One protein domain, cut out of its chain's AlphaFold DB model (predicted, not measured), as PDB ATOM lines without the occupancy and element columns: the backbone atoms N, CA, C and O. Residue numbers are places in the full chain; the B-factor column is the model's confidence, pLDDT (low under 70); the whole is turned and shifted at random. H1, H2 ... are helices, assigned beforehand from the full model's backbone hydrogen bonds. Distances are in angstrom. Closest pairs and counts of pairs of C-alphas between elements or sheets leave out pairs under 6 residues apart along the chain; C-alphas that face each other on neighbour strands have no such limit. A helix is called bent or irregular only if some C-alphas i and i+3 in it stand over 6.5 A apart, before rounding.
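Overview. This is residues 55 to 214 of the 217 residues of an uncharacterized protein of Roseburia sp. CAG:197 (UniProt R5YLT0). The model is a long up-and-down bundle of four helices, H3, H4, H5 and H6, with H4 in the middle, touching the other three. H5 splays away from H6, meeting it only at the corner by their link; shorter, kinked H1 sits beside one end of H4, and little H2 crosses that end of the bundle. The printed part has 160 residues with six named helices, H1 to H6 in order, and no named strand, so the class is all helix. It is only just compact, close to loose, with a radius of gyration of the C-alphas of 17.9 A, and spans 59 by 29 by 24 A.

Arrangement. Begin at H1, residues 55 to 70, which has a kink of 38 degrees near residue 64. Its C-alpha 69 is 5.8 A from C-alpha 77 of H2, residues 75 to 82, the closest pair; these two touch only at the corner. H2 is irregular, with C-alphas 76 and 79 7.9 A apart. H3, residues 86 to 116, and H4, residues 119 to 139, form a helical hairpin: they run opposite ways at a shallow tilt of 24 degrees, with the closest C-alphas, Gly 109 and Leu 122, 4.2 A apart. H4 forms another hairpin with H5, residues 146 to 173, at a tilt of 35.3 degrees, only just steep; their closest C-alphas, Val 131 and Ser 156, are 6.0 A apart. H1 touches residues 146 to 153 of H5, with the closest C-alphas, Val 55 and Gly 153, 6.7 A apart. Look last at H6, residues 177 to 212: it runs the same way as H4 at a shallow tilt of 20 degrees and touches it, the closest C-alphas, Leu 123 and Val 185, being 5.3 A apart. H6 also touches H3, where the C-alphas of Ala 91 and Val 200 are closest at 6.2 A. H3 and H5 are apart. Every O i to N i+4 pair is within hydrogen-bond range in H4 and H5; the counts are 11 of 12 in H1, 2 of 4 in H2, 26 of 27 in H3 and 29 of 32 in H6.

Along the chain. Find C-alpha 55 at (-9.257, -29.153, 9.515), where H1 begins its 20.0 A. H2 measures 12.0 A. From C-alpha 86 at (7.805, -23.670, -9.987), H3 runs 45.0 A; H4 then runs 30.3 A and H5 40.8 A. H6, 51.7 A, ends at C-alpha 212, (6.363, -37.336, -17.277).

Size, cuts and confidence. The C-alphas farthest apart, of Gly 175 and Lys 214, are 58.6 A apart. The printed part has no cut, and no link is long. Mean pLDDT of the printed part is 70.3; among the residues under 70 are 55 to 86, 138 to 158 and 206 to 214.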
ATOM      1  N   VAL A  55      -9.027 -28.091  10.514       65.81
ATOM      2  CA  VAL A  55      -9.257 -29.153   9.515       65.81
ATOM      3  C   VAL A  55     -10.076 -28.629   8.333       65.81
ATOM      4  O   VAL A  55      -9.685 -28.818   7.186       65.81
ATOM      5  N   TRP A  56     -11.199 -27.958   8.595       64.19
ATOM      6  CA  TRP A  56     -12.069 -27.426   7.545       64.19
ATOM      7  C   TRP A  56     -11.388 -26.352   6.707       64.19
ATOM      8  O   TRP A  56     -11.461 -26.400   5.481       64.19
ATOM      9  N   TYR A  57     -10.723 -25.398   7.358       65.75
ATOM     10  CA  TYR A  57      -9.972 -24.353   6.681       65.75
ATOM     11  C   TYR A  57      -8.896 -24.978   5.793       65.75
ATOM     12  O   TYR A  57      -8.904 -24.742   4.594       65.75
ATOM     13  N   GLU A  58      -8.041 -25.842   6.339       65.56
ATOM     14  CA  GLU A  58      -6.935 -26.473   5.609       65.56
ATOM     15  C   GLU A  58      -7.439 -27.311   4.431       65.56
ATOM     16  O   GLU A  58      -6.964 -27.135   3.316       65.56
ATOM     17  N   VAL A  59      -8.450 -28.160   4.633       62.75
ATOM     18  CA  VAL A  59      -9.006 -28.999   3.560       62.75
ATOM     19  C   VAL A  59      -9.624 -28.145   2.444       62.75
ATOM     20  O   VAL A  59      -9.410 -28.437   1.267       62.75
ATOM     21  N   LEU A  60     -10.349 -27.071   2.782       60.38
ATOM     22  CA  LEU A  60     -10.974 -26.186   1.791       60.38
ATOM     23  C   LEU A  60      -9.947 -25.315   1.053       60.38
ATOM     24  O   LEU A  60     -10.008 -25.213  -0.175       60.38
ATOM     25  N   VAL A  61      -9.002 -24.709   1.782       61.06
ATOM     26  CA  VAL A  61      -7.917 -23.878   1.228       61.06
ATOM     27  C   VAL A  61      -7.044 -24.722   0.308       61.06
ATOM     28  O   VAL A  61      -6.793 -24.334  -0.838       61.06
ATOM     29  N   ASP A  62      -6.602 -25.888   0.781       60.06
ATOM     30  CA  ASP A  62      -5.678 -26.723   0.029       60.06
ATOM     31  C   ASP A  62      -6.343 -27.366  -1.176       60.06
ATOM     32  O   ASP A  62      -5.703 -27.514  -2.215       60.06
ATOM     33  N   TYR A  63      -7.632 -27.693  -1.112       56.16
ATOM     34  CA  TYR A  63      -8.336 -28.122  -2.313       56.16
ATOM     35  C   TYR A  63      -8.444 -27.003  -3.349       56.16
ATOM     36  O   TYR A  63      -8.088 -27.208  -4.512       56.16
ATOM     37  N   TRP A  64      -8.888 -25.815  -2.933       55.56
ATOM     38  CA  TRP A  64      -9.055 -24.683  -3.845       55.56
ATOM     39  C   TRP A  64      -7.740 -24.244  -4.487       55.56
ATOM     40  O   TRP A  64      -7.730 -23.855  -5.654       55.56
ATOM     41  N   ILE A  65      -6.630 -24.321  -3.749       55.72
ATOM     42  CA  ILE A  65      -5.322 -23.859  -4.220       55.72
ATOM     43  C   ILE A  65      -4.502 -25.012  -4.800       55.72
ATOM     44  O   ILE A  65      -4.053 -24.920  -5.936       55.72
ATOM     45  N   PHE A  66      -4.283 -26.100  -4.057       51.41
ATOM     46  CA  PHE A  66      -3.408 -27.208  -4.466       51.41
ATOM     47  C   PHE A  66      -4.125 -28.321  -5.231       51.41
ATOM     48  O   PHE A  66      -3.506 -28.910  -6.121       51.41
ATOM     49  N   GLY A  67      -5.402 -28.589  -4.947       51.66
ATOM     50  CA  GLY A  67      -6.234 -29.465  -5.783       51.66
ATOM     51  C   GLY A  67      -6.265 -28.959  -7.226       51.66
ATOM     52  O   GLY A  67      -5.944 -29.701  -8.154       51.66
ATOM     53  N   GLY A  68      -6.447 -27.645  -7.395       51.50
ATOM     54  CA  GLY A  68      -6.339 -26.971  -8.690       51.50
ATOM     55  C   GLY A  68      -4.941 -27.005  -9.337       51.50
ATOM     56  O   GLY A  68      -4.840 -26.899 -10.556       51.50
ATOM     57  N   ILE A  69      -3.853 -27.194  -8.578       51.00
ATOM     58  CA  ILE A  69      -2.489 -27.341  -9.138       51.00
ATOM     59  C   ILE A  69      -2.249 -28.753  -9.648       51.00
ATOM     60  O   ILE A  69      -1.620 -28.935 -10.693       51.00
ATOM     61  N   CYS A  70      -2.697 -29.761  -8.903       48.28
ATOM     62  CA  CYS A  70      -2.452 -31.164  -9.230       48.28
ATOM     63  C   CYS A  70      -3.404 -31.692 -10.314       48.28
ATOM     64  O   CYS A  70      -3.034 -32.621 -11.030       48.28
ATOM     65  N   GLU A  71      -4.574 -31.079 -10.493       52.03
ATOM     66  CA  GLU A  71      -5.543 -31.487 -11.506       52.03
ATOM     67  C   GLU A  71      -5.106 -31.100 -12.939       52.03
ATOM     68  O   GLU A  71      -4.395 -30.117 -13.183       52.03
ATOM     69  N   LYS A  72      -5.446 -31.964 -13.906       46.09
ATOM     70  CA  LYS A  72      -4.945 -31.927 -15.297       46.09
ATOM     71  C   LYS A  72      -5.698 -30.906 -16.170       46.09
ATOM     72  O   LYS A  72      -5.196 -30.538 -17.227       46.09
ATOM     73  N   SER A  73      -6.877 -30.451 -15.731       45.44
ATOM     74  CA  SER A  73      -7.823 -29.601 -16.479       45.44
ATOM     75  C   SER A  73      -7.888 -28.141 -16.000       45.44
ATOM     76  O   SER A  73      -8.452 -27.288 -16.688       45.44
ATOM     77  N   THR A  74      -7.289 -27.811 -14.856       47.69
ATOM     78  CA  THR A  74      -7.265 -26.453 -14.303       47.69
ATOM     79  C   THR A  74      -6.175 -25.614 -14.972       47.69
ATOM     80  O   THR A  74      -5.010 -25.596 -14.572       47.69
ATOM     81  N   ARG A  75      -6.575 -24.865 -16.009       40.44
ATOM     82  CA  ARG A  75      -5.733 -23.906 -16.760       40.44
ATOM     83  C   ARG A  75      -5.022 -22.857 -15.888       40.44
ATOM     84  O   ARG A  75      -4.070 -22.234 -16.348       40.44
ATOM     85  N   SER A  76      -5.461 -22.629 -14.650       43.94
ATOM     86  CA  SER A  76      -5.017 -21.495 -13.826       43.94
ATOM     87  C   SER A  76      -3.572 -21.585 -13.324       43.94
ATOM     88  O   SER A  76      -3.024 -20.558 -12.924       43.94
ATOM     89  N   MET A  77      -2.926 -22.762 -13.345       53.06
ATOM     90  CA  MET A  77      -1.586 -22.944 -12.754       53.06
ATOM     91  C   MET A  77      -0.558 -23.642 -13.659       53.06
ATOM     92  O   MET A  77       0.496 -24.068 -13.180       53.06
ATOM     93  N   GLU A  78      -0.783 -23.666 -14.980       52.78
ATOM     94  CA  GLU A  78       0.223 -24.113 -15.964       52.78
ATOM     95  C   GLU A  78       1.557 -23.369 -15.820       52.78
ATOM     96  O   GLU A  78       2.608 -23.979 -15.975       52.78
ATOM     97  N   TYR A  79       1.532 -22.092 -15.428       53.31
ATOM     98  CA  TYR A  79       2.735 -21.290 -15.185       53.31
ATOM     99  C   TYR A  79       3.653 -21.875 -14.097       53.31
ATOM    100  O   TYR A  79       4.874 -21.809 -14.209       53.31
ATOM    101  N   LEU A  80       3.087 -22.468 -13.040       57.69
ATOM    102  CA  LEU A  80       3.860 -23.116 -11.973       57.69
ATOM    103  C   LEU A  80       4.410 -24.479 -12.410       57.69
ATOM    104  O   LEU A  80       5.426 -24.916 -11.882       57.69
ATOM    105  N   LYS A  81       3.776 -25.112 -13.402       58.88
ATOM    106  CA  LYS A  81       4.256 -26.341 -14.040       58.88
ATOM    107  C   LYS A  81       5.373 -26.061 -15.061       58.88
ATOM    108  O   LYS A  81       6.317 -26.829 -15.166       58.88
ATOM    109  N   THR A  82       5.300 -24.956 -15.800       58.12
ATOM    110  CA  THR A  82       6.258 -24.624 -16.875       58.12
ATOM    111  C   THR A  82       7.419 -23.727 -16.430       58.12
ATOM    112  O   THR A  82       8.385 -23.547 -17.168       58.12
ATOM    113  N   SER A  83       7.360 -23.166 -15.220       62.09
ATOM    114  CA  SER A  83       8.409 -22.307 -14.659       62.09
ATOM    115  C   SER A  83       9.598 -23.105 -14.109       62.09
ATOM    116  O   SER A  83       9.433 -23.976 -13.258       62.09
ATOM    117  N   LEU A  84      10.823 -22.685 -14.464       60.53
ATOM    118  CA  LEU A  84      12.096 -23.168 -13.894       60.53
ATOM    119  C   LEU A  84      12.162 -23.101 -12.353       60.53
ATOM    120  O   LEU A  84      12.980 -23.777 -11.736       60.53
ATOM    121  N   ARG A  85      11.335 -22.260 -11.717       64.44
ATOM    122  CA  ARG A  85      11.269 -22.086 -10.252       64.44
ATOM    123  C   ARG A  85       9.955 -22.574  -9.649       64.44
ATOM    124  O   ARG A  85       9.675 -22.300  -8.482       64.44
ATOM    125  N   GLY A  86       9.125 -23.255 -10.431       66.06
ATOM    126  CA  GLY A  86       7.805 -23.670  -9.987       66.06
ATOM    127  C   GLY A  86       7.855 -24.668  -8.832       66.06
ATOM    128  O   GLY A  86       7.186 -24.481  -7.818       66.06
ATOM    129  N   GLU A  87       8.752 -25.651  -8.930       70.25
ATOM    130  CA  GLU A  87       8.979 -26.649  -7.882       70.25
ATOM    131  C   GLU A  87       9.430 -26.011  -6.559       70.25
ATOM    132  O   GLU A  87       8.867 -26.296  -5.503       70.25
ATOM    133  N   SER A  88      10.414 -25.109  -6.608       69.19
ATOM    134  CA  SER A  88      10.930 -24.450  -5.405       69.19
ATOM    135  C   SER A  88       9.911 -23.500  -4.781       69.19
ATOM    136  O   SER A  88       9.842 -23.389  -3.558       69.19
ATOM    137  N   THR A  89       9.071 -22.861  -5.598       69.94
ATOM    138  CA  THR A  89       7.981 -21.998  -5.123       69.94
ATOM    139  C   THR A  89       6.884 -22.822  -4.446       69.94
ATOM    140  O   THR A  89       6.410 -22.430  -3.380       69.94
ATOM    141  N   LEU A  90       6.533 -23.987  -5.006       70.00
ATOM    142  CA  LEU A  90       5.591 -24.933  -4.403       70.00
ATOM    143  C   LEU A  90       6.112 -25.477  -3.067       70.00
ATOM    144  O   LEU A  90       5.404 -25.426  -2.063       70.00
ATOM    145  N   ALA A  91       7.363 -25.944  -3.039       70.50
ATOM    146  CA  ALA A  91       7.992 -26.464  -1.829       70.50
ATOM    147  C   ALA A  91       8.063 -25.400  -0.723       70.50
ATOM    148  O   ALA A  91       7.735 -25.686   0.429       70.50
ATOM    149  N   ALA A  92       8.425 -24.159  -1.066       68.31
ATOM    150  CA  ALA A  92       8.448 -23.046  -0.119       68.31
ATOM    151  C   ALA A  92       7.045 -22.700   0.405       68.31
ATOM    152  O   ALA A  92       6.887 -22.445   1.598       68.31
ATOM    153  N   GLY A  93       6.028 -22.732  -0.461       67.62
ATOM    154  CA  GLY A  93       4.634 -22.525  -0.076       67.62
ATOM    155  C   GLY A  93       4.137 -23.551   0.924       67.62
ATOM    156  O   GLY A  93       3.669 -23.189   1.997       67.62
ATOM    157  N   MET A  94       4.325 -24.827   0.603       70.12
ATOM    158  CA  MET A  94       3.954 -25.928   1.486       70.12
ATOM    159  C   MET A  94       4.723 -25.934   2.802       70.12
ATOM    160  O   MET A  94       4.166 -26.261   3.844       70.12
ATOM    161  N   THR A  95       6.009 -25.584   2.764       71.56
ATOM    162  CA  THR A  95       6.816 -25.491   3.983       71.56
ATOM    163  C   THR A  95       6.287 -24.375   4.878       71.56
ATOM    164  O   THR A  95       6.113 -24.581   6.075       71.56
ATOM    165  N   GLY A  96       5.973 -23.211   4.300       71.75
ATOM    166  CA  GLY A  96       5.337 -22.114   5.026       71.75
ATOM    167  C   GLY A  96       3.976 -22.502   5.603       71.75
ATOM    168  O   GLY A  96       3.654 -22.109   6.721       71.75
ATOM    169  N   ASP A  97       3.218 -23.318   4.878       71.69
ATOM    170  CA  ASP A  97       1.923 -23.821   5.315       71.69
ATOM    171  C   ASP A  97       2.027 -24.788   6.506       71.69
ATOM    172  O   ASP A  97       1.374 -24.590   7.531       71.69
ATOM    173  N   CYS A  98       2.959 -25.746   6.442       74.88
ATOM    174  CA  CYS A  98       3.260 -26.651   7.555       74.88
ATOM    175  C   CYS A  98       3.742 -25.882   8.794       74.88
ATOM    176  O   CYS A  98       3.294 -26.160   9.903       74.88
ATOM    177  N   ILE A  99       4.618 -24.883   8.614       76.50
ATOM    178  CA  ILE A  99       5.097 -24.032   9.716       76.50
ATOM    179  C   ILE A  99       3.932 -23.267  10.342       76.50
ATOM    180  O   ILE A  99       3.790 -23.254  11.562       76.50
ATOM    181  N   ARG A 100       3.085 -22.638   9.521       78.31
ATOM    182  CA  ARG A 100       1.921 -21.889   9.999       78.31
ATOM    183  C   ARG A 100       0.977 -22.781  10.802       78.31
ATOM    184  O   ARG A 100       0.567 -22.386  11.890       78.31
ATOM    185  N   ARG A 101       0.639 -23.964  10.282       76.62
ATOM    186  CA  ARG A 101      -0.238 -24.920  10.967       76.62
ATOM    187  C   ARG A 101       0.367 -25.375  12.294       76.62
ATOM    188  O   ARG A 101      -0.326 -25.330  13.307       76.62
ATOM    189  N   GLY A 102       1.658 -25.708  12.303       78.38
ATOM    190  CA  GLY A 102       2.381 -26.034  13.532       78.38
ATOM    191  C   GLY A 102       2.308 -24.897  14.554       78.38
ATOM    192  O   GLY A 102       1.978 -25.129  15.711       78.38
ATOM    193  N   VAL A 103       2.504 -23.641  14.137       81.19
ATOM    194  CA  VAL A 103       2.357 -22.471  15.023       81.19
ATOM    195  C   VAL A 103       0.926 -22.348  15.562       81.19
ATOM    196  O   VAL A 103       0.748 -22.131  16.760       81.19
ATOM    197  N   TYR A 104      -0.095 -22.526  14.721       75.50
ATOM    198  CA  TYR A 104      -1.496 -22.455  15.150       75.50
ATOM    199  C   TYR A 104      -1.888 -23.553  16.133       75.50
ATOM    200  O   TYR A 104      -2.735 -23.298  16.979       75.50
ATOM    201  N   MET A 105      -1.280 -24.736  16.061       78.12
ATOM    202  CA  MET A 105      -1.549 -25.817  17.013       78.12
ATOM    203  C   MET A 105      -0.702 -25.690  18.287       78.12
ATOM    204  O   MET A 105      -1.199 -25.914  19.391       78.12
ATOM    205  N   LEU A 106       0.560 -25.276  18.164       82.69
ATOM    206  CA  LEU A 106       1.491 -25.194  19.290       82.69
ATOM    207  C   LEU A 106       1.225 -24.001  20.209       82.69
ATOM    208  O   LEU A 106       1.292 -24.164  21.424       82.69
ATOM    209  N   VAL A 107       0.918 -22.818  19.668       83.06
ATOM    210  CA  VAL A 107       0.709 -21.597  20.473       83.06
ATOM    211  C   VAL A 107      -0.425 -21.766  21.496       83.06
ATOM    212  O   VAL A 107      -0.152 -21.613  22.688       83.06
ATOM    213  N   PRO A 108      -1.663 -22.136  21.110       76.75
ATOM    214  CA  PRO A 108      -2.720 -22.410  22.082       76.75
ATOM    215  C   PRO A 108      -2.379 -23.573  23.018       76.75
ATOM    216  O   PRO A 108      -2.680 -23.497  24.206       76.75
ATOM    217  N   GLY A 109      -1.700 -24.619  22.535       80.19
ATOM    218  CA  GLY A 109      -1.278 -25.734  23.386       80.19
ATOM    219  C   GLY A 109      -0.307 -25.311  24.484       80.19
ATOM    220  O   GLY A 109      -0.435 -25.749  25.627       80.19
ATOM    221  N   PHE A 110       0.622 -24.413  24.162       83.75
ATOM    222  CA  PHE A 110       1.581 -23.868  25.115       83.75
ATOM    223  C   PHE A 110       0.922 -22.891  26.094       83.75
ATOM    224  O   PHE A 110       1.201 -22.942  27.289       83.75
ATOM    225  N   LEU A 111      -0.002 -22.048  25.620       81.31
ATOM    226  CA  LEU A 111      -0.790 -21.165  26.486       81.31
ATOM    227  C   LEU A 111      -1.597 -21.969  27.514       81.31
ATOM    228  O   LEU A 111      -1.539 -21.678  28.707       81.31
ATOM    229  N   LEU A 112      -2.278 -23.033  27.079       78.06
ATOM    230  CA  LEU A 112      -3.036 -23.919  27.966       78.06
ATOM    231  C   LEU A 112      -2.133 -24.698  28.930       78.06
ATOM    232  O   LEU A 112      -2.509 -24.904  30.086       78.06
ATOM    233  N   LEU A 113      -0.934 -25.095  28.490       83.88
ATOM    234  CA  LEU A 113       0.068 -25.708  29.363       83.88
ATOM    235  C   LEU A 113       0.487 -24.747  30.482       83.88
ATOM    236  O   LEU A 113       0.515 -25.154  31.640       83.88
ATOM    237  N   VAL A 114       0.768 -23.482  30.161       83.56
ATOM    238  CA  VAL A 114       1.160 -22.465  31.152       83.56
ATOM    239  C   VAL A 114       0.001 -22.131  32.095       83.56
ATOM    240  O   VAL A 114       0.200 -22.053  33.304       83.56
ATOM    241  N   GLN A 115      -1.217 -21.975  31.569       77.06
ATOM    242  CA  GLN A 115      -2.386 -21.581  32.362       77.06
ATOM    243  C   GLN A 115      -2.919 -22.698  33.271       77.06
ATOM    244  O   GLN A 115      -3.413 -22.415  34.363       77.06
ATOM    245  N   LYS A 116      -2.878 -23.962  32.829       75.94
ATOM    246  CA  LYS A 116      -3.474 -25.100  33.558       75.94
ATOM    247  C   LYS A 116      -2.445 -26.086  34.115       75.94
ATOM    248  O   LYS A 116      -2.834 -27.011  34.821       75.94
ATOM    249  N   GLY A 117      -1.164 -25.941  33.776       78.56
ATOM    250  CA  GLY A 117      -0.093 -26.852  34.199       78.56
ATOM    251  C   GLY A 117      -0.191 -28.265  33.611       78.56
ATOM    252  O   GLY A 117       0.497 -29.168  34.079       78.56
ATOM    253  N   SER A 118      -1.053 -28.486  32.611       79.25
ATOM    254  CA  SER A 118      -1.365 -29.819  32.090       79.25
ATOM    255  C   SER A 118      -0.853 -30.021  30.667       79.25
ATOM    256  O   SER A 118      -1.282 -29.352  29.728       79.25
ATOM    257  N   TRP A 119       0.002 -31.032  30.499       81.25
ATOM    258  CA  TRP A 119       0.526 -31.498  29.207       81.25
ATOM    259  C   TRP A 119      -0.543 -32.085  28.280       81.25
ATOM    260  O   TRP A 119      -0.307 -32.261  27.086       81.25
ATOM    261  N   HIS A 120      -1.727 -32.369  28.819       80.94
ATOM    262  CA  HIS A 120      -2.833 -32.976  28.093       80.94
ATOM    263  C   HIS A 120      -3.291 -32.145  26.887       80.94
ATOM    264  O   HIS A 120      -3.449 -32.686  25.796       80.94
ATOM    265  N   TYR A 121      -3.465 -30.833  27.059       78.75
ATOM    266  CA  TYR A 121      -3.963 -29.961  25.990       78.75
ATOM    267  C   TYR A 121      -2.953 -29.799  24.852       78.75
ATOM    268  O   TYR A 121      -3.331 -29.768  23.683       78.75
ATOM    269  N   LEU A 122      -1.662 -29.762  25.189       83.88
ATOM    270  CA  LEU A 122      -0.593 -29.746  24.198       83.88
ATOM    271  C   LEU A 122      -0.553 -31.062  23.410       83.88
ATOM    272  O   LEU A 122      -0.449 -31.037  22.186       83.88
ATOM    273  N   LEU A 123      -0.688 -32.204  24.093       84.12
ATOM    274  CA  LEU A 123      -0.752 -33.512  23.441       84.12
ATOM    275  C   LEU A 123      -1.941 -33.605  22.476       84.12
ATOM    276  O   LEU A 123      -1.777 -34.052  21.346       84.12
ATOM    277  N   VAL A 124      -3.118 -33.148  22.904       80.75
ATOM    278  CA  VAL A 124      -4.330 -33.104  22.075       80.75
ATOM    279  C   VAL A 124      -4.094 -32.344  20.769       80.75
ATOM    280  O   VAL A 124      -4.412 -32.855  19.696       80.75
ATOM    281  N   LEU A 125      -3.506 -31.150  20.848       82.44
ATOM    282  CA  LEU A 125      -3.266 -30.310  19.674       82.44
ATOM    283  C   LEU A 125      -2.191 -30.894  18.744       82.44
ATOM    284  O   LEU A 125      -2.314 -30.793  17.526       82.44
ATOM    285  N   LEU A 126      -1.190 -31.581  19.297       85.00
ATOM    286  CA  LEU A 126      -0.192 -32.316  18.514       85.00
ATOM    287  C   LEU A 126      -0.780 -33.546  17.804       85.00
ATOM    288  O   LEU A 126      -0.407 -33.827  16.664       85.00
ATOM    289  N   ILE A 127      -1.694 -34.278  18.451       84.06
ATOM    290  CA  ILE A 127      -2.434 -35.385  17.819       84.06
ATOM    291  C   ILE A 127      -3.296 -34.834  16.680       84.06
ATOM    292  O   ILE A 127      -3.300 -35.387  15.584       84.06
ATOM    293  N   ALA A 128      -3.988 -33.722  16.921       79.12
ATOM    294  CA  ALA A 128      -4.770 -33.013  15.919       79.12
ATOM    295  C   ALA A 128      -3.930 -32.611  14.693       79.12
ATOM    296  O   ALA A 128      -4.314 -32.918  13.562       79.12
ATOM    297  N   GLU A 129      -2.768 -31.982  14.897       81.38
ATOM    298  CA  GLU A 129      -1.847 -31.635  13.806       81.38
ATOM    299  C   GLU A 129      -1.441 -32.875  12.999       81.38
ATOM    300  O   GLU A 129      -1.550 -32.883  11.770       81.38
ATOM    301  N   PHE A 130      -1.055 -33.947  13.692       82.62
ATOM    302  CA  PHE A 130      -0.617 -35.187  13.058       82.62
ATOM    303  C   PHE A 130      -1.719 -35.789  12.185       82.62
ATOM    304  O   PHE A 130      -1.473 -36.198  11.048       82.62
ATOM    305  N   VAL A 131      -2.949 -35.798  12.696       79.62
ATOM    306  CA  VAL A 131      -4.122 -36.307  11.988       79.62
ATOM    307  C   VAL A 131      -4.438 -35.471  10.752       79.62
ATOM    308  O   VAL A 131      -4.711 -36.056   9.704       79.62
ATOM    309  N   ILE A 132      -4.368 -34.139  10.829       75.81
ATOM    310  CA  ILE A 132      -4.546 -33.265   9.656       75.81
ATOM    311  C   ILE A 132      -3.501 -33.601   8.595       75.81
ATOM    312  O   ILE A 132      -3.850 -33.849   7.442       75.81
ATOM    313  N   CYS A 133      -2.227 -33.675   8.978       75.25
ATOM    314  CA  CYS A 133      -1.141 -33.989   8.053       75.25
ATOM    315  C   CYS A 133      -1.322 -35.364   7.396       75.25
ATOM    316  O   CYS A 133      -1.172 -35.495   6.181       75.25
ATOM    317  N   LEU A 134      -1.691 -36.380   8.179       75.75
ATOM    318  CA  LEU A 134      -1.976 -37.725   7.678       75.75
ATOM    319  C   LEU A 134      -3.140 -37.717   6.682       75.75
ATOM    320  O   LEU A 134      -3.069 -38.325   5.615       75.75
ATOM    321  N   THR A 135      -4.188 -36.977   7.017       72.44
ATOM    322  CA  THR A 135      -5.398 -36.824   6.213       72.44
ATOM    323  C   THR A 135      -5.070 -36.157   4.874       72.44
ATOM    324  O   THR A 135      -5.447 -36.678   3.826       72.44
ATOM    325  N   LEU A 136      -4.279 -35.079   4.871       70.69
ATOM    326  CA  LEU A 136      -3.820 -34.408   3.650       70.69
ATOM    327  C   LEU A 136      -2.965 -35.325   2.757       70.69
ATOM    328  O   LEU A 136      -3.089 -35.279   1.531       70.69
ATOM    329  N   VAL A 137      -2.130 -36.194   3.340       70.56
ATOM    330  CA  VAL A 137      -1.364 -37.201   2.580       70.56
ATOM    331  C   VAL A 137      -2.295 -38.205   1.891       70.56
ATOM    332  O   VAL A 137      -2.103 -38.501   0.708       70.56
ATOM    333  N   ILE A 138      -3.306 -38.707   2.607       69.12
ATOM    334  CA  ILE A 138      -4.259 -39.699   2.088       69.12
ATOM    335  C   ILE A 138      -5.140 -39.089   0.993       69.12
ATOM    336  O   ILE A 138      -5.220 -39.659  -0.096       69.12
ATOM    337  N   ILE A 139      -5.730 -37.906   1.235       65.06
ATOM    338  CA  ILE A 139      -6.564 -37.185   0.250       65.06
ATOM    339  C   ILE A 139      -5.818 -37.050  -1.075       65.06
ATOM    340  O   ILE A 139      -6.403 -37.224  -2.138       65.06
ATOM    341  N   ARG A 140      -4.511 -36.781  -1.034       60.88
ATOM    342  CA  ARG A 140      -3.726 -36.530  -2.245       60.88
ATOM    343  C   ARG A 140      -3.636 -37.724  -3.200       60.88
ATOM    344  O   ARG A 140      -3.345 -37.529  -4.375       60.88
ATOM    345  N   HIS A 141      -3.867 -38.939  -2.710       60.03
ATOM    346  CA  HIS A 141      -3.897 -40.149  -3.534       60.03
ATOM    347  C   HIS A 141      -5.293 -40.433  -4.101       60.03
ATOM    348  O   HIS A 141      -5.435 -41.242  -5.020       60.03
ATOM    349  N   TRP A 142      -6.325 -39.770  -3.577       56.25
ATOM    350  CA  TRP A 142      -7.708 -39.939  -3.994       56.25
ATOM    351  C   TRP A 142      -8.185 -38.729  -4.795       56.25
ATOM    352  O   TRP A 142      -8.503 -37.663  -4.282       56.25
ATOM    353  N   ASN A 143      -8.224 -38.930  -6.108       52.06
ATOM    354  CA  ASN A 143      -8.467 -37.921  -7.133       52.06
ATOM    355  C   ASN A 143      -9.974 -37.618  -7.313       52.06
ATOM    356  O   ASN A 143     -10.492 -37.695  -8.425       52.06
ATOM    357  N   TYR A 144     -10.709 -37.350  -6.226       52.38
ATOM    358  CA  TYR A 144     -12.163 -37.135  -6.275       52.38
ATOM    359  C   TYR A 144     -12.604 -35.896  -5.477       52.38
ATOM    360  O   TYR A 144     -12.014 -35.556  -4.455       52.38
ATOM    361  N   GLY A 145     -13.630 -35.204  -5.993       54.81
ATOM    362  CA  GLY A 145     -14.026 -33.838  -5.615       54.81
ATOM    363  C   GLY A 145     -14.527 -33.617  -4.179       54.81
ATOM    364  O   GLY A 145     -14.526 -34.513  -3.339       54.81
ATOM    365  N   VAL A 146     -14.999 -32.389  -3.923       54.28
ATOM    366  CA  VAL A 146     -15.392 -31.793  -2.619       54.28
ATOM    367  C   VAL A 146     -16.095 -32.744  -1.629       54.28
ATOM    368  O   VAL A 146     -15.831 -32.689  -0.430       54.28
ATOM    369  N   MET A 147     -16.969 -33.649  -2.091       46.56
ATOM    370  CA  MET A 147     -17.676 -34.595  -1.210       46.56
ATOM    371  C   MET A 147     -16.765 -35.650  -0.567       46.56
ATOM    372  O   MET A 147     -16.990 -36.018   0.586       46.56
ATOM    373  N   MET A 148     -15.715 -36.110  -1.255       57.09
ATOM    374  CA  MET A 148     -14.756 -37.047  -0.663       57.09
ATOM    375  C   MET A 148     -13.903 -36.348   0.403       57.09
ATOM    376  O   MET A 148     -13.537 -36.950   1.403       57.09
ATOM    377  N   GLN A 149     -13.657 -35.048   0.247       58.91
ATOM    378  CA  GLN A 149     -12.884 -34.249   1.199       58.91
ATOM    379  C   GLN A 149     -13.641 -33.959   2.492       58.91
ATOM    380  O   GLN A 149     -13.051 -34.023   3.566       58.91
ATOM    381  N   LEU A 150     -14.953 -33.725   2.409       55.94
ATOM    382  CA  LEU A 150     -15.829 -33.667   3.583       55.94
ATOM    383  C   LEU A 150     -15.879 -35.018   4.311       55.94
ATOM    384  O   LEU A 150     -15.771 -35.059   5.537       55.94
ATOM    385  N   ALA A 151     -15.970 -36.126   3.567       55.78
ATOM    386  CA  ALA A 151     -15.924 -37.469   4.141       55.78
ATOM    387  C   ALA A 151     -14.578 -37.754   4.829       55.78
ATOM    388  O   ALA A 151     -14.552 -38.314   5.922       55.78
ATOM    389  N   ILE A 152     -13.466 -37.307   4.245       60.88
ATOM    390  CA  ILE A 152     -12.124 -37.495   4.803       60.88
ATOM    391  C   ILE A 152     -11.854 -36.540   5.979       60.88
ATOM    392  O   ILE A 152     -11.201 -36.941   6.939       60.88
ATOM    393  N   GLY A 153     -12.443 -35.341   5.995       63.12
ATOM    394  CA  GLY A 153     -12.538 -34.512   7.201       63.12
ATOM    395  C   GLY A 153     -13.265 -35.244   8.338       63.12
ATOM    396  O   GLY A 153     -12.791 -35.247   9.473       63.12
ATOM    397  N   GLY A 154     -14.344 -35.971   8.029       62.28
ATOM    398  CA  GLY A 154     -15.014 -36.875   8.972       62.28
ATOM    399  C   GLY A 154     -14.128 -38.038   9.443       62.28
ATOM    400  O   GLY A 154     -14.028 -38.287  10.644       62.28
ATOM    401  N   VAL A 155     -13.416 -38.703   8.526       64.31
ATOM    402  CA  VAL A 155     -12.447 -39.770   8.849       64.31
ATOM    403  C   VAL A 155     -11.307 -39.239   9.719       64.31
ATOM    404  O   VAL A 155     -10.899 -39.915  10.659       64.31
ATOM    405  N   SER A 156     -10.841 -38.011   9.484       66.81
ATOM    406  CA  SER A 156      -9.838 -37.356  10.326       66.81
ATOM    407  C   SER A 156     -10.347 -37.191  11.763       66.81
ATOM    408  O   SER A 156      -9.639 -37.528  12.707       66.81
ATOM    409  N   GLY A 157     -11.615 -36.810  11.947       66.19
ATOM    410  CA  GLY A 157     -12.252 -36.759  13.265       66.19
ATOM    411  C   GLY A 157     -12.310 -38.125  13.956       66.19
ATOM    412  O   GLY A 157     -12.042 -38.218  15.154       66.19
ATOM    413  N   ILE A 158     -12.588 -39.196  13.205       66.81
ATOM    414  CA  ILE A 158     -12.599 -40.577  13.722       66.81
ATOM    415  C   ILE A 158     -11.188 -41.020  14.130       66.81
ATOM    416  O   ILE A 158     -11.004 -41.539  15.229       66.81
ATOM    417  N   ILE A 159     -10.179 -40.785  13.286       74.38
ATOM    418  CA  ILE A 159      -8.779 -41.118  13.592       74.38
ATOM    419  C   ILE A 159      -8.310 -40.340  14.825       74.38
ATOM    420  O   ILE A 159      -7.691 -40.920  15.716       74.38
ATOM    421  N   TYR A 160      -8.642 -39.051  14.908       75.69
ATOM    422  CA  TYR A 160      -8.365 -38.233  16.082       75.69
ATOM    423  C   TYR A 160      -9.003 -38.828  17.342       75.69
ATOM    424  O   TYR A 160      -8.307 -39.017  18.338       75.69
ATOM    425  N   ALA A 161     -10.290 -39.187  17.291       69.75
ATOM    426  CA  ALA A 161     -10.990 -39.783  18.426       69.75
ATOM    427  C   ALA A 161     -10.352 -41.112  18.867       69.75
ATOM    428  O   ALA A 161     -10.178 -41.337  20.065       69.75
ATOM    429  N   ILE A 162      -9.945 -41.960  17.917       73.88
ATOM    430  CA  ILE A 162      -9.265 -43.232  18.201       73.88
ATOM    431  C   ILE A 162      -7.900 -42.990  18.846       73.88
ATOM    432  O   ILE A 162      -7.598 -43.603  19.870       73.88
ATOM    433  N   LEU A 163      -7.073 -42.106  18.282       77.00
ATOM    434  CA  LEU A 163      -5.738 -41.816  18.812       77.00
ATOM    435  C   LEU A 163      -5.823 -41.187  20.202       77.00
ATOM    436  O   LEU A 163      -5.167 -41.652  21.134       77.00
ATOM    437  N   TYR A 164      -6.684 -40.186  20.365       74.31
ATOM    438  CA  TYR A 164      -6.927 -39.543  21.649       74.31
ATOM    439  C   TYR A 164      -7.459 -40.531  22.700       74.31
ATOM    440  O   TYR A 164      -6.962 -40.562  23.830       74.31
ATOM    441  N   GLY A 165      -8.431 -41.370  22.329       70.38
ATOM    442  CA  GLY A 165      -8.992 -42.402  23.202       70.38
ATOM    443  C   GLY A 165      -7.955 -43.449  23.607       70.38
ATOM    444  O   GLY A 165      -7.845 -43.779  24.786       70.38
ATOM    445  N   SER A 166      -7.125 -43.898  22.663       74.06
ATOM    446  CA  SER A 166      -6.043 -44.863  22.911       74.06
ATOM    447  C   SER A 166      -4.975 -44.293  23.844       74.06
ATOM    448  O   SER A 166      -4.564 -44.956  24.797       74.06
ATOM    449  N   CYS A 167      -4.559 -43.041  23.626       77.00
ATOM    450  CA  CYS A 167      -3.637 -42.350  24.527       77.00
ATOM    451  C   CYS A 167      -4.240 -42.188  25.929       77.00
ATOM    452  O   CYS A 167      -3.537 -42.387  26.917       77.00
ATOM    453  N   SER A 168      -5.532 -41.861  26.021       74.00
ATOM    454  CA  SER A 168      -6.241 -41.718  27.300       74.00
ATOM    455  C   SER A 168      -6.306 -43.030  28.074       74.00
ATOM    456  O   SER A 168      -5.937 -43.068  29.244       74.00
ATOM    457  N   TYR A 169      -6.643 -44.124  27.397       73.44
ATOM    458  CA  TYR A 169      -6.663 -45.458  27.989       73.44
ATOM    459  C   TYR A 169      -5.281 -45.900  28.501       73.44
ATOM    460  O   TYR A 169      -5.151 -46.362  29.633       73.44
ATOM    461  N   LEU A 170      -4.219 -45.688  27.711       72.88
ATOM    462  CA  LEU A 170      -2.842 -45.992  28.126       72.88
ATOM    463  C   LEU A 170      -2.411 -45.203  29.371       72.88
ATOM    464  O   LEU A 170      -1.669 -45.723  30.207       72.88
ATOM    465  N   MET A 171      -2.868 -43.955  29.500       75.12
ATOM    466  CA  MET A 171      -2.599 -43.128  30.677       75.12
ATOM    467  C   MET A 171      -3.282 -43.665  31.938       75.12
ATOM    468  O   MET A 171      -2.663 -43.641  33.005       75.12
ATOM    469  N   ASP A 172      -4.514 -44.159  31.816       73.94
ATOM    470  CA  ASP A 172      -5.293 -44.673  32.945       73.94
ATOM    471  C   ASP A 172      -4.781 -46.044  33.423       73.94
ATOM    472  O   ASP A 172      -4.676 -46.277  34.627       73.94
ATOM    473  N   CYS A 173      -4.359 -46.928  32.512       71.12
ATOM    474  CA  CYS A 173      -3.849 -48.258  32.871       71.12
ATOM    475  C   CYS A 173      -2.498 -48.245  33.606       71.12
ATOM    476  O   CYS A 173      -2.182 -49.181  34.338       71.12
ATOM    477  N   ALA A 174      -1.669 -47.223  33.392       68.00
ATOM    478  CA  ALA A 174      -0.269 -47.248  33.813       68.00
ATOM    479  C   ALA A 174       0.026 -46.478  35.115       68.00
ATOM    480  O   ALA A 174       1.167 -46.483  35.581       68.00
ATOM    481  N   GLY A 175      -0.958 -45.778  35.694       68.69
ATOM    482  CA  GLY A 175      -0.847 -45.079  36.988       68.69
ATOM    483  C   GLY A 175       0.169 -43.921  37.056       68.69
ATOM    484  O   GLY A 175       0.210 -43.196  38.045       68.69
ATOM    485  N   LYS A 176       0.978 -43.702  36.008       75.00
ATOM    486  CA  LYS A 176       2.012 -42.653  35.889       75.00
ATOM    487  C   LYS A 176       1.648 -41.626  34.815       75.00
ATOM    488  O   LYS A 176       2.418 -41.364  33.889       75.00
ATOM    489  N   ARG A 177       0.455 -41.043  34.949       76.62
ATOM    490  CA  ARG A 177      -0.172 -40.174  33.940       76.62
ATOM    491  C   ARG A 177       0.719 -39.013  33.475       76.62
ATOM    492  O   ARG A 177       0.829 -38.790  32.276       76.62
ATOM    493  N   ASP A 178       1.400 -38.318  34.388       79.19
ATOM    494  CA  ASP A 178       2.251 -37.164  34.038       79.19
ATOM    495  C   ASP A 178       3.510 -37.550  33.235       79.19
ATOM    496  O   ASP A 178       3.849 -36.906  32.242       79.19
ATOM    497  N   LEU A 179       4.180 -38.647  33.608       82.31
ATOM    498  CA  LEU A 179       5.352 -39.143  32.878       82.31
ATOM    499  C   LEU A 179       4.971 -39.594  31.460       82.31
ATOM    500  O   LEU A 179       5.672 -39.288  30.498       82.31
ATOM    501  N   ILE A 180       3.842 -40.292  31.332       82.12
ATOM    502  CA  ILE A 180       3.343 -40.794  30.046       82.12
ATOM    503  C   ILE A 180       2.929 -39.641  29.136       82.12
ATOM    504  O   ILE A 180       3.273 -39.661  27.957       82.12
ATOM    505  N   LEU A 181       2.275 -38.606  29.674       82.56
ATOM    506  CA  LEU A 181       1.948 -37.392  28.922       82.56
ATOM    507  C   LEU A 181       3.197 -36.755  28.307       82.56
ATOM    508  O   LEU A 181       3.211 -36.470  27.112       82.56
ATOM    509  N   LYS A 182       4.261 -36.577  29.096       85.44
ATOM    510  CA  LYS A 182       5.523 -35.986  28.618       85.44
ATOM    511  C   LYS A 182       6.169 -36.828  27.519       85.44
ATOM    512  O   LYS A 182       6.580 -36.281  26.498       85.44
ATOM    513  N   ILE A 183       6.213 -38.150  27.693       86.56
ATOM    514  CA  ILE A 183       6.744 -39.074  26.678       86.56
ATOM    515  C   ILE A 183       5.925 -38.978  25.384       86.56
ATOM    516  O   ILE A 183       6.497 -38.846  24.303       86.56
ATOM    517  N   MET A 184       4.594 -38.989  25.482       85.69
ATOM    518  CA  MET A 184       3.705 -38.903  24.320       85.69
ATOM    519  C   MET A 184       3.844 -37.570  23.586       85.69
ATOM    520  O   MET A 184       3.882 -37.559  22.358       85.69
ATOM    521  N   VAL A 185       3.995 -36.457  24.308       86.88
ATOM    522  CA  VAL A 185       4.270 -35.149  23.697       86.88
ATOM    523  C   VAL A 185       5.554 -35.201  22.872       86.88
ATOM    524  O   VAL A 185       5.540 -34.796  21.714       86.88
ATOM    525  N   VAL A 186       6.644 -35.759  23.412       89.50
ATOM    526  CA  VAL A 186       7.912 -35.892  22.671       89.50
ATOM    527  C   VAL A 186       7.737 -36.753  21.417       89.50
ATOM    528  O   VAL A 186       8.186 -36.360  20.338       89.50
ATOM    529  N   ILE A 187       7.044 -37.891  21.528       89.56
ATOM    530  CA  ILE A 187       6.766 -38.781  20.390       89.56
ATOM    531  C   ILE A 187       5.993 -38.037  19.298       89.56
ATOM    532  O   ILE A 187       6.389 -38.077  18.132       89.56
ATOM    533  N   PHE A 188       4.918 -37.333  19.657       87.50
ATOM    534  CA  PHE A 188       4.090 -36.629  18.683       87.50
ATOM    535  C   PHE A 188       4.776 -35.393  18.097       87.50
ATOM    536  O   PHE A 188       4.549 -35.092  16.928       87.50
ATOM    537  N   VAL A 189       5.657 -34.706  18.830       88.12
ATOM    538  CA  VAL A 189       6.509 -33.653  18.247       88.12
ATOM    539  C   VAL A 189       7.395 -34.242  17.148       88.12
ATOM    540  O   VAL A 189       7.421 -33.722  16.033       88.12
ATOM    541  N   ILE A 190       8.072 -35.360  17.424       90.62
ATOM    542  CA  ILE A 190       8.936 -36.028  16.440       90.62
ATOM    543  C   ILE A 190       8.112 -36.512  15.239       90.62
ATOM    544  O   ILE A 190       8.489 -36.264  14.092       90.62
ATOM    545  N   ALA A 191       6.965 -37.151  15.483       87.62
ATOM    546  CA  ALA A 191       6.078 -37.640  14.431       87.62
ATOM    547  C   ALA A 191       5.563 -36.504  13.530       87.62
ATOM    548  O   ALA A 191       5.567 -36.652  12.306       87.62
ATOM    549  N   ASN A 192       5.192 -35.357  14.112       86.31
ATOM    550  CA  ASN A 192       4.759 -34.174  13.365       86.31
ATOM    551  C   ASN A 192       5.879 -33.596  12.491       86.31
ATOM    552  O   ASN A 192       5.651 -33.269  11.327       86.31
ATOM    553  N   VAL A 193       7.114 -33.527  12.995       87.25
ATOM    554  CA  VAL A 193       8.257 -33.086  12.179       87.25
ATOM    555  C   VAL A 193       8.477 -34.036  10.998       87.25
ATOM    556  O   VAL A 193       8.619 -33.586   9.860       87.25
ATOM    557  N   ILE A 194       8.452 -35.349  11.242       88.88
ATOM    558  CA  ILE A 194       8.660 -36.360  10.197       88.88
ATOM    559  C   ILE A 194       7.568 -36.276   9.124       88.88
ATOM    560  O   ILE A 194       7.892 -36.232   7.933       88.88
ATOM    561  N   ILE A 195       6.292 -36.219   9.516       83.75
ATOM    562  CA  ILE A 195       5.178 -36.190   8.558       83.75
ATOM    563  C   ILE A 195       5.133 -34.874   7.769       83.75
ATOM    564  O   ILE A 195       4.883 -34.905   6.564       83.75
ATOM    565  N   ASN A 196       5.471 -33.737   8.389       81.81
ATOM    566  CA  ASN A 196       5.575 -32.444   7.705       81.81
ATOM    567  C   ASN A 196       6.743 -32.421   6.695       81.81
ATOM    568  O   ASN A 196       6.619 -31.873   5.600       81.81
ATOM    569  N   VAL A 197       7.876 -33.064   6.988       85.06
ATOM    570  CA  VAL A 197       8.950 -33.223   5.986       85.06
ATOM    571  C   VAL A 197       8.508 -34.159   4.858       85.06
ATOM    572  O   VAL A 197       8.783 -33.901   3.679       85.06
ATOM    573  N   PHE A 198       7.810 -35.242   5.203       84.44
ATOM    574  CA  PHE A 198       7.312 -36.209   4.234       84.44
ATOM    575  C   PHE A 198       6.286 -35.592   3.279       84.44
ATOM    576  O   PHE A 198       6.424 -35.774   2.073       84.44
ATOM    577  N   ILE A 199       5.311 -34.819   3.769       77.75
ATOM    578  CA  ILE A 199       4.244 -34.250   2.931       77.75
ATOM    579  C   ILE A 199       4.801 -33.293   1.872       77.75
ATOM    580  O   ILE A 199       4.383 -33.355   0.712       77.75
ATOM    581  N   VAL A 200       5.796 -32.471   2.227       77.44
ATOM    582  CA  VAL A 200       6.472 -31.570   1.282       77.44
ATOM    583  C   VAL A 200       7.189 -32.386   0.204       77.44
ATOM    584  O   VAL A 200       6.950 -32.180  -0.988       77.44
ATOM    585  N   LYS A 201       8.012 -33.366   0.601       81.44
ATOM    586  CA  LYS A 201       8.748 -34.226  -0.344       81.44
ATOM    587  C   LYS A 201       7.815 -35.024  -1.251       81.44
ATOM    588  O   LYS A 201       8.031 -35.083  -2.461       81.44
ATOM    589  N   HIS A 202       6.784 -35.629  -0.671       77.12
ATOM    590  CA  HIS A 202       5.796 -36.433  -1.378       77.12
ATOM    591  C   HIS A 202       5.072 -35.599  -2.437       77.12
ATOM    592  O   HIS A 202       4.960 -35.998  -3.590       77.12
ATOM    593  N   THR A 203       4.662 -34.389  -2.076       70.19
ATOM    594  CA  THR A 203       3.941 -33.497  -2.986       70.19
ATOM    595  C   THR A 203       4.797 -33.019  -4.142       70.19
ATOM    596  O   THR A 203       4.349 -33.028  -5.289       70.19
ATOM    597  N   VAL A 204       6.040 -32.636  -3.858       72.94
ATOM    598  CA  VAL A 204       7.007 -32.275  -4.896       72.94
ATOM    599  C   VAL A 204       7.243 -33.459  -5.841       72.94
ATOM    600  O   VAL A 204       7.284 -33.278  -7.058       72.94
ATOM    601  N   LYS A 205       7.318 -34.687  -5.312       75.50
ATOM    602  CA  LYS A 205       7.424 -35.907  -6.124       75.50
ATOM    603  C   LYS A 205       6.185 -36.135  -7.001       75.50
ATOM    604  O   LYS A 205       6.349 -36.445  -8.177       75.50
ATOM    605  N   CYS A 206       4.972 -35.946  -6.479       68.88
ATOM    606  CA  CYS A 206       3.735 -36.042  -7.266       68.88
ATOM    607  C   CYS A 206       3.680 -34.994  -8.385       68.88
ATOM    608  O   CYS A 206       3.322 -35.325  -9.514       68.88
ATOM    609  N   LEU A 207       4.094 -33.751  -8.102       68.56
ATOM    610  CA  LEU A 207       4.230 -32.715  -9.127       68.56
ATOM    611  C   LEU A 207       5.192 -33.180 -10.230       68.56
ATOM    612  O   LEU A 207       4.843 -33.095 -11.407       68.56
ATOM    613  N   ARG A 208       6.359 -33.730  -9.860       68.56
ATOM    614  CA  ARG A 208       7.329 -34.266 -10.825       68.56
ATOM    615  C   ARG A 208       6.750 -35.385 -11.688       68.56
ATOM    616  O   ARG A 208       6.902 -35.344 -12.902       68.56
ATOM    617  N   GLY A 209       6.049 -36.343 -11.079       64.56
ATOM    618  CA  GLY A 209       5.379 -37.435 -11.797       64.56
ATOM    619  C   GLY A 209       4.361 -36.942 -12.830       64.56
ATOM    620  O   GLY A 209       4.282 -37.492 -13.924       64.56
ATOM    621  N   SER A 210       3.657 -35.842 -12.536       63.03
ATOM    622  CA  SER A 210       2.700 -35.240 -13.474       63.03
ATOM    623  C   SER A 210       3.342 -34.653 -14.743       63.03
ATOM    624  O   SER A 210       2.645 -34.510 -15.749       63.03
ATOM    625  N   TYR A 211       4.649 -34.336 -14.731       57.97
ATOM    626  CA  TYR A 211       5.372 -33.878 -15.928       57.97
ATOM    627  C   TYR A 211       5.612 -35.013 -16.924       57.97
ATOM    628  O   TYR A 211       5.418 -34.822 -18.119       57.97
ATOM    629  N   TYR A 212       5.981 -36.198 -16.434       53.50
ATOM    630  CA  TYR A 212       6.363 -37.336 -17.277       53.50
ATOM    631  C   TYR A 212       5.162 -38.043 -17.925       53.50
ATOM    632  O   TYR A 212       5.295 -38.665 -18.972       53.50
ATOM    633  N   GLU A 213       3.954 -37.893 -17.373       52.78
ATOM    634  CA  GLU A 213       2.725 -38.378 -18.020       52.78
ATOM    635  C   GLU A 213       2.286 -37.551 -19.245       52.78
ATOM    636  O   GLU A 213       1.324 -37.933 -19.918       52.78
ATOM    637  N   LYS A 214       2.931 -36.407 -19.526       47.47
ATOM    638  CA  LYS A 214       2.661 -35.593 -20.725       47.47
ATOM    639  C   LYS A 214       3.431 -36.063 -21.965       47.47
ATOM    640  O   LYS A 214       3.016 -35.699 -23.054       47.47
TER     641      LYS A 214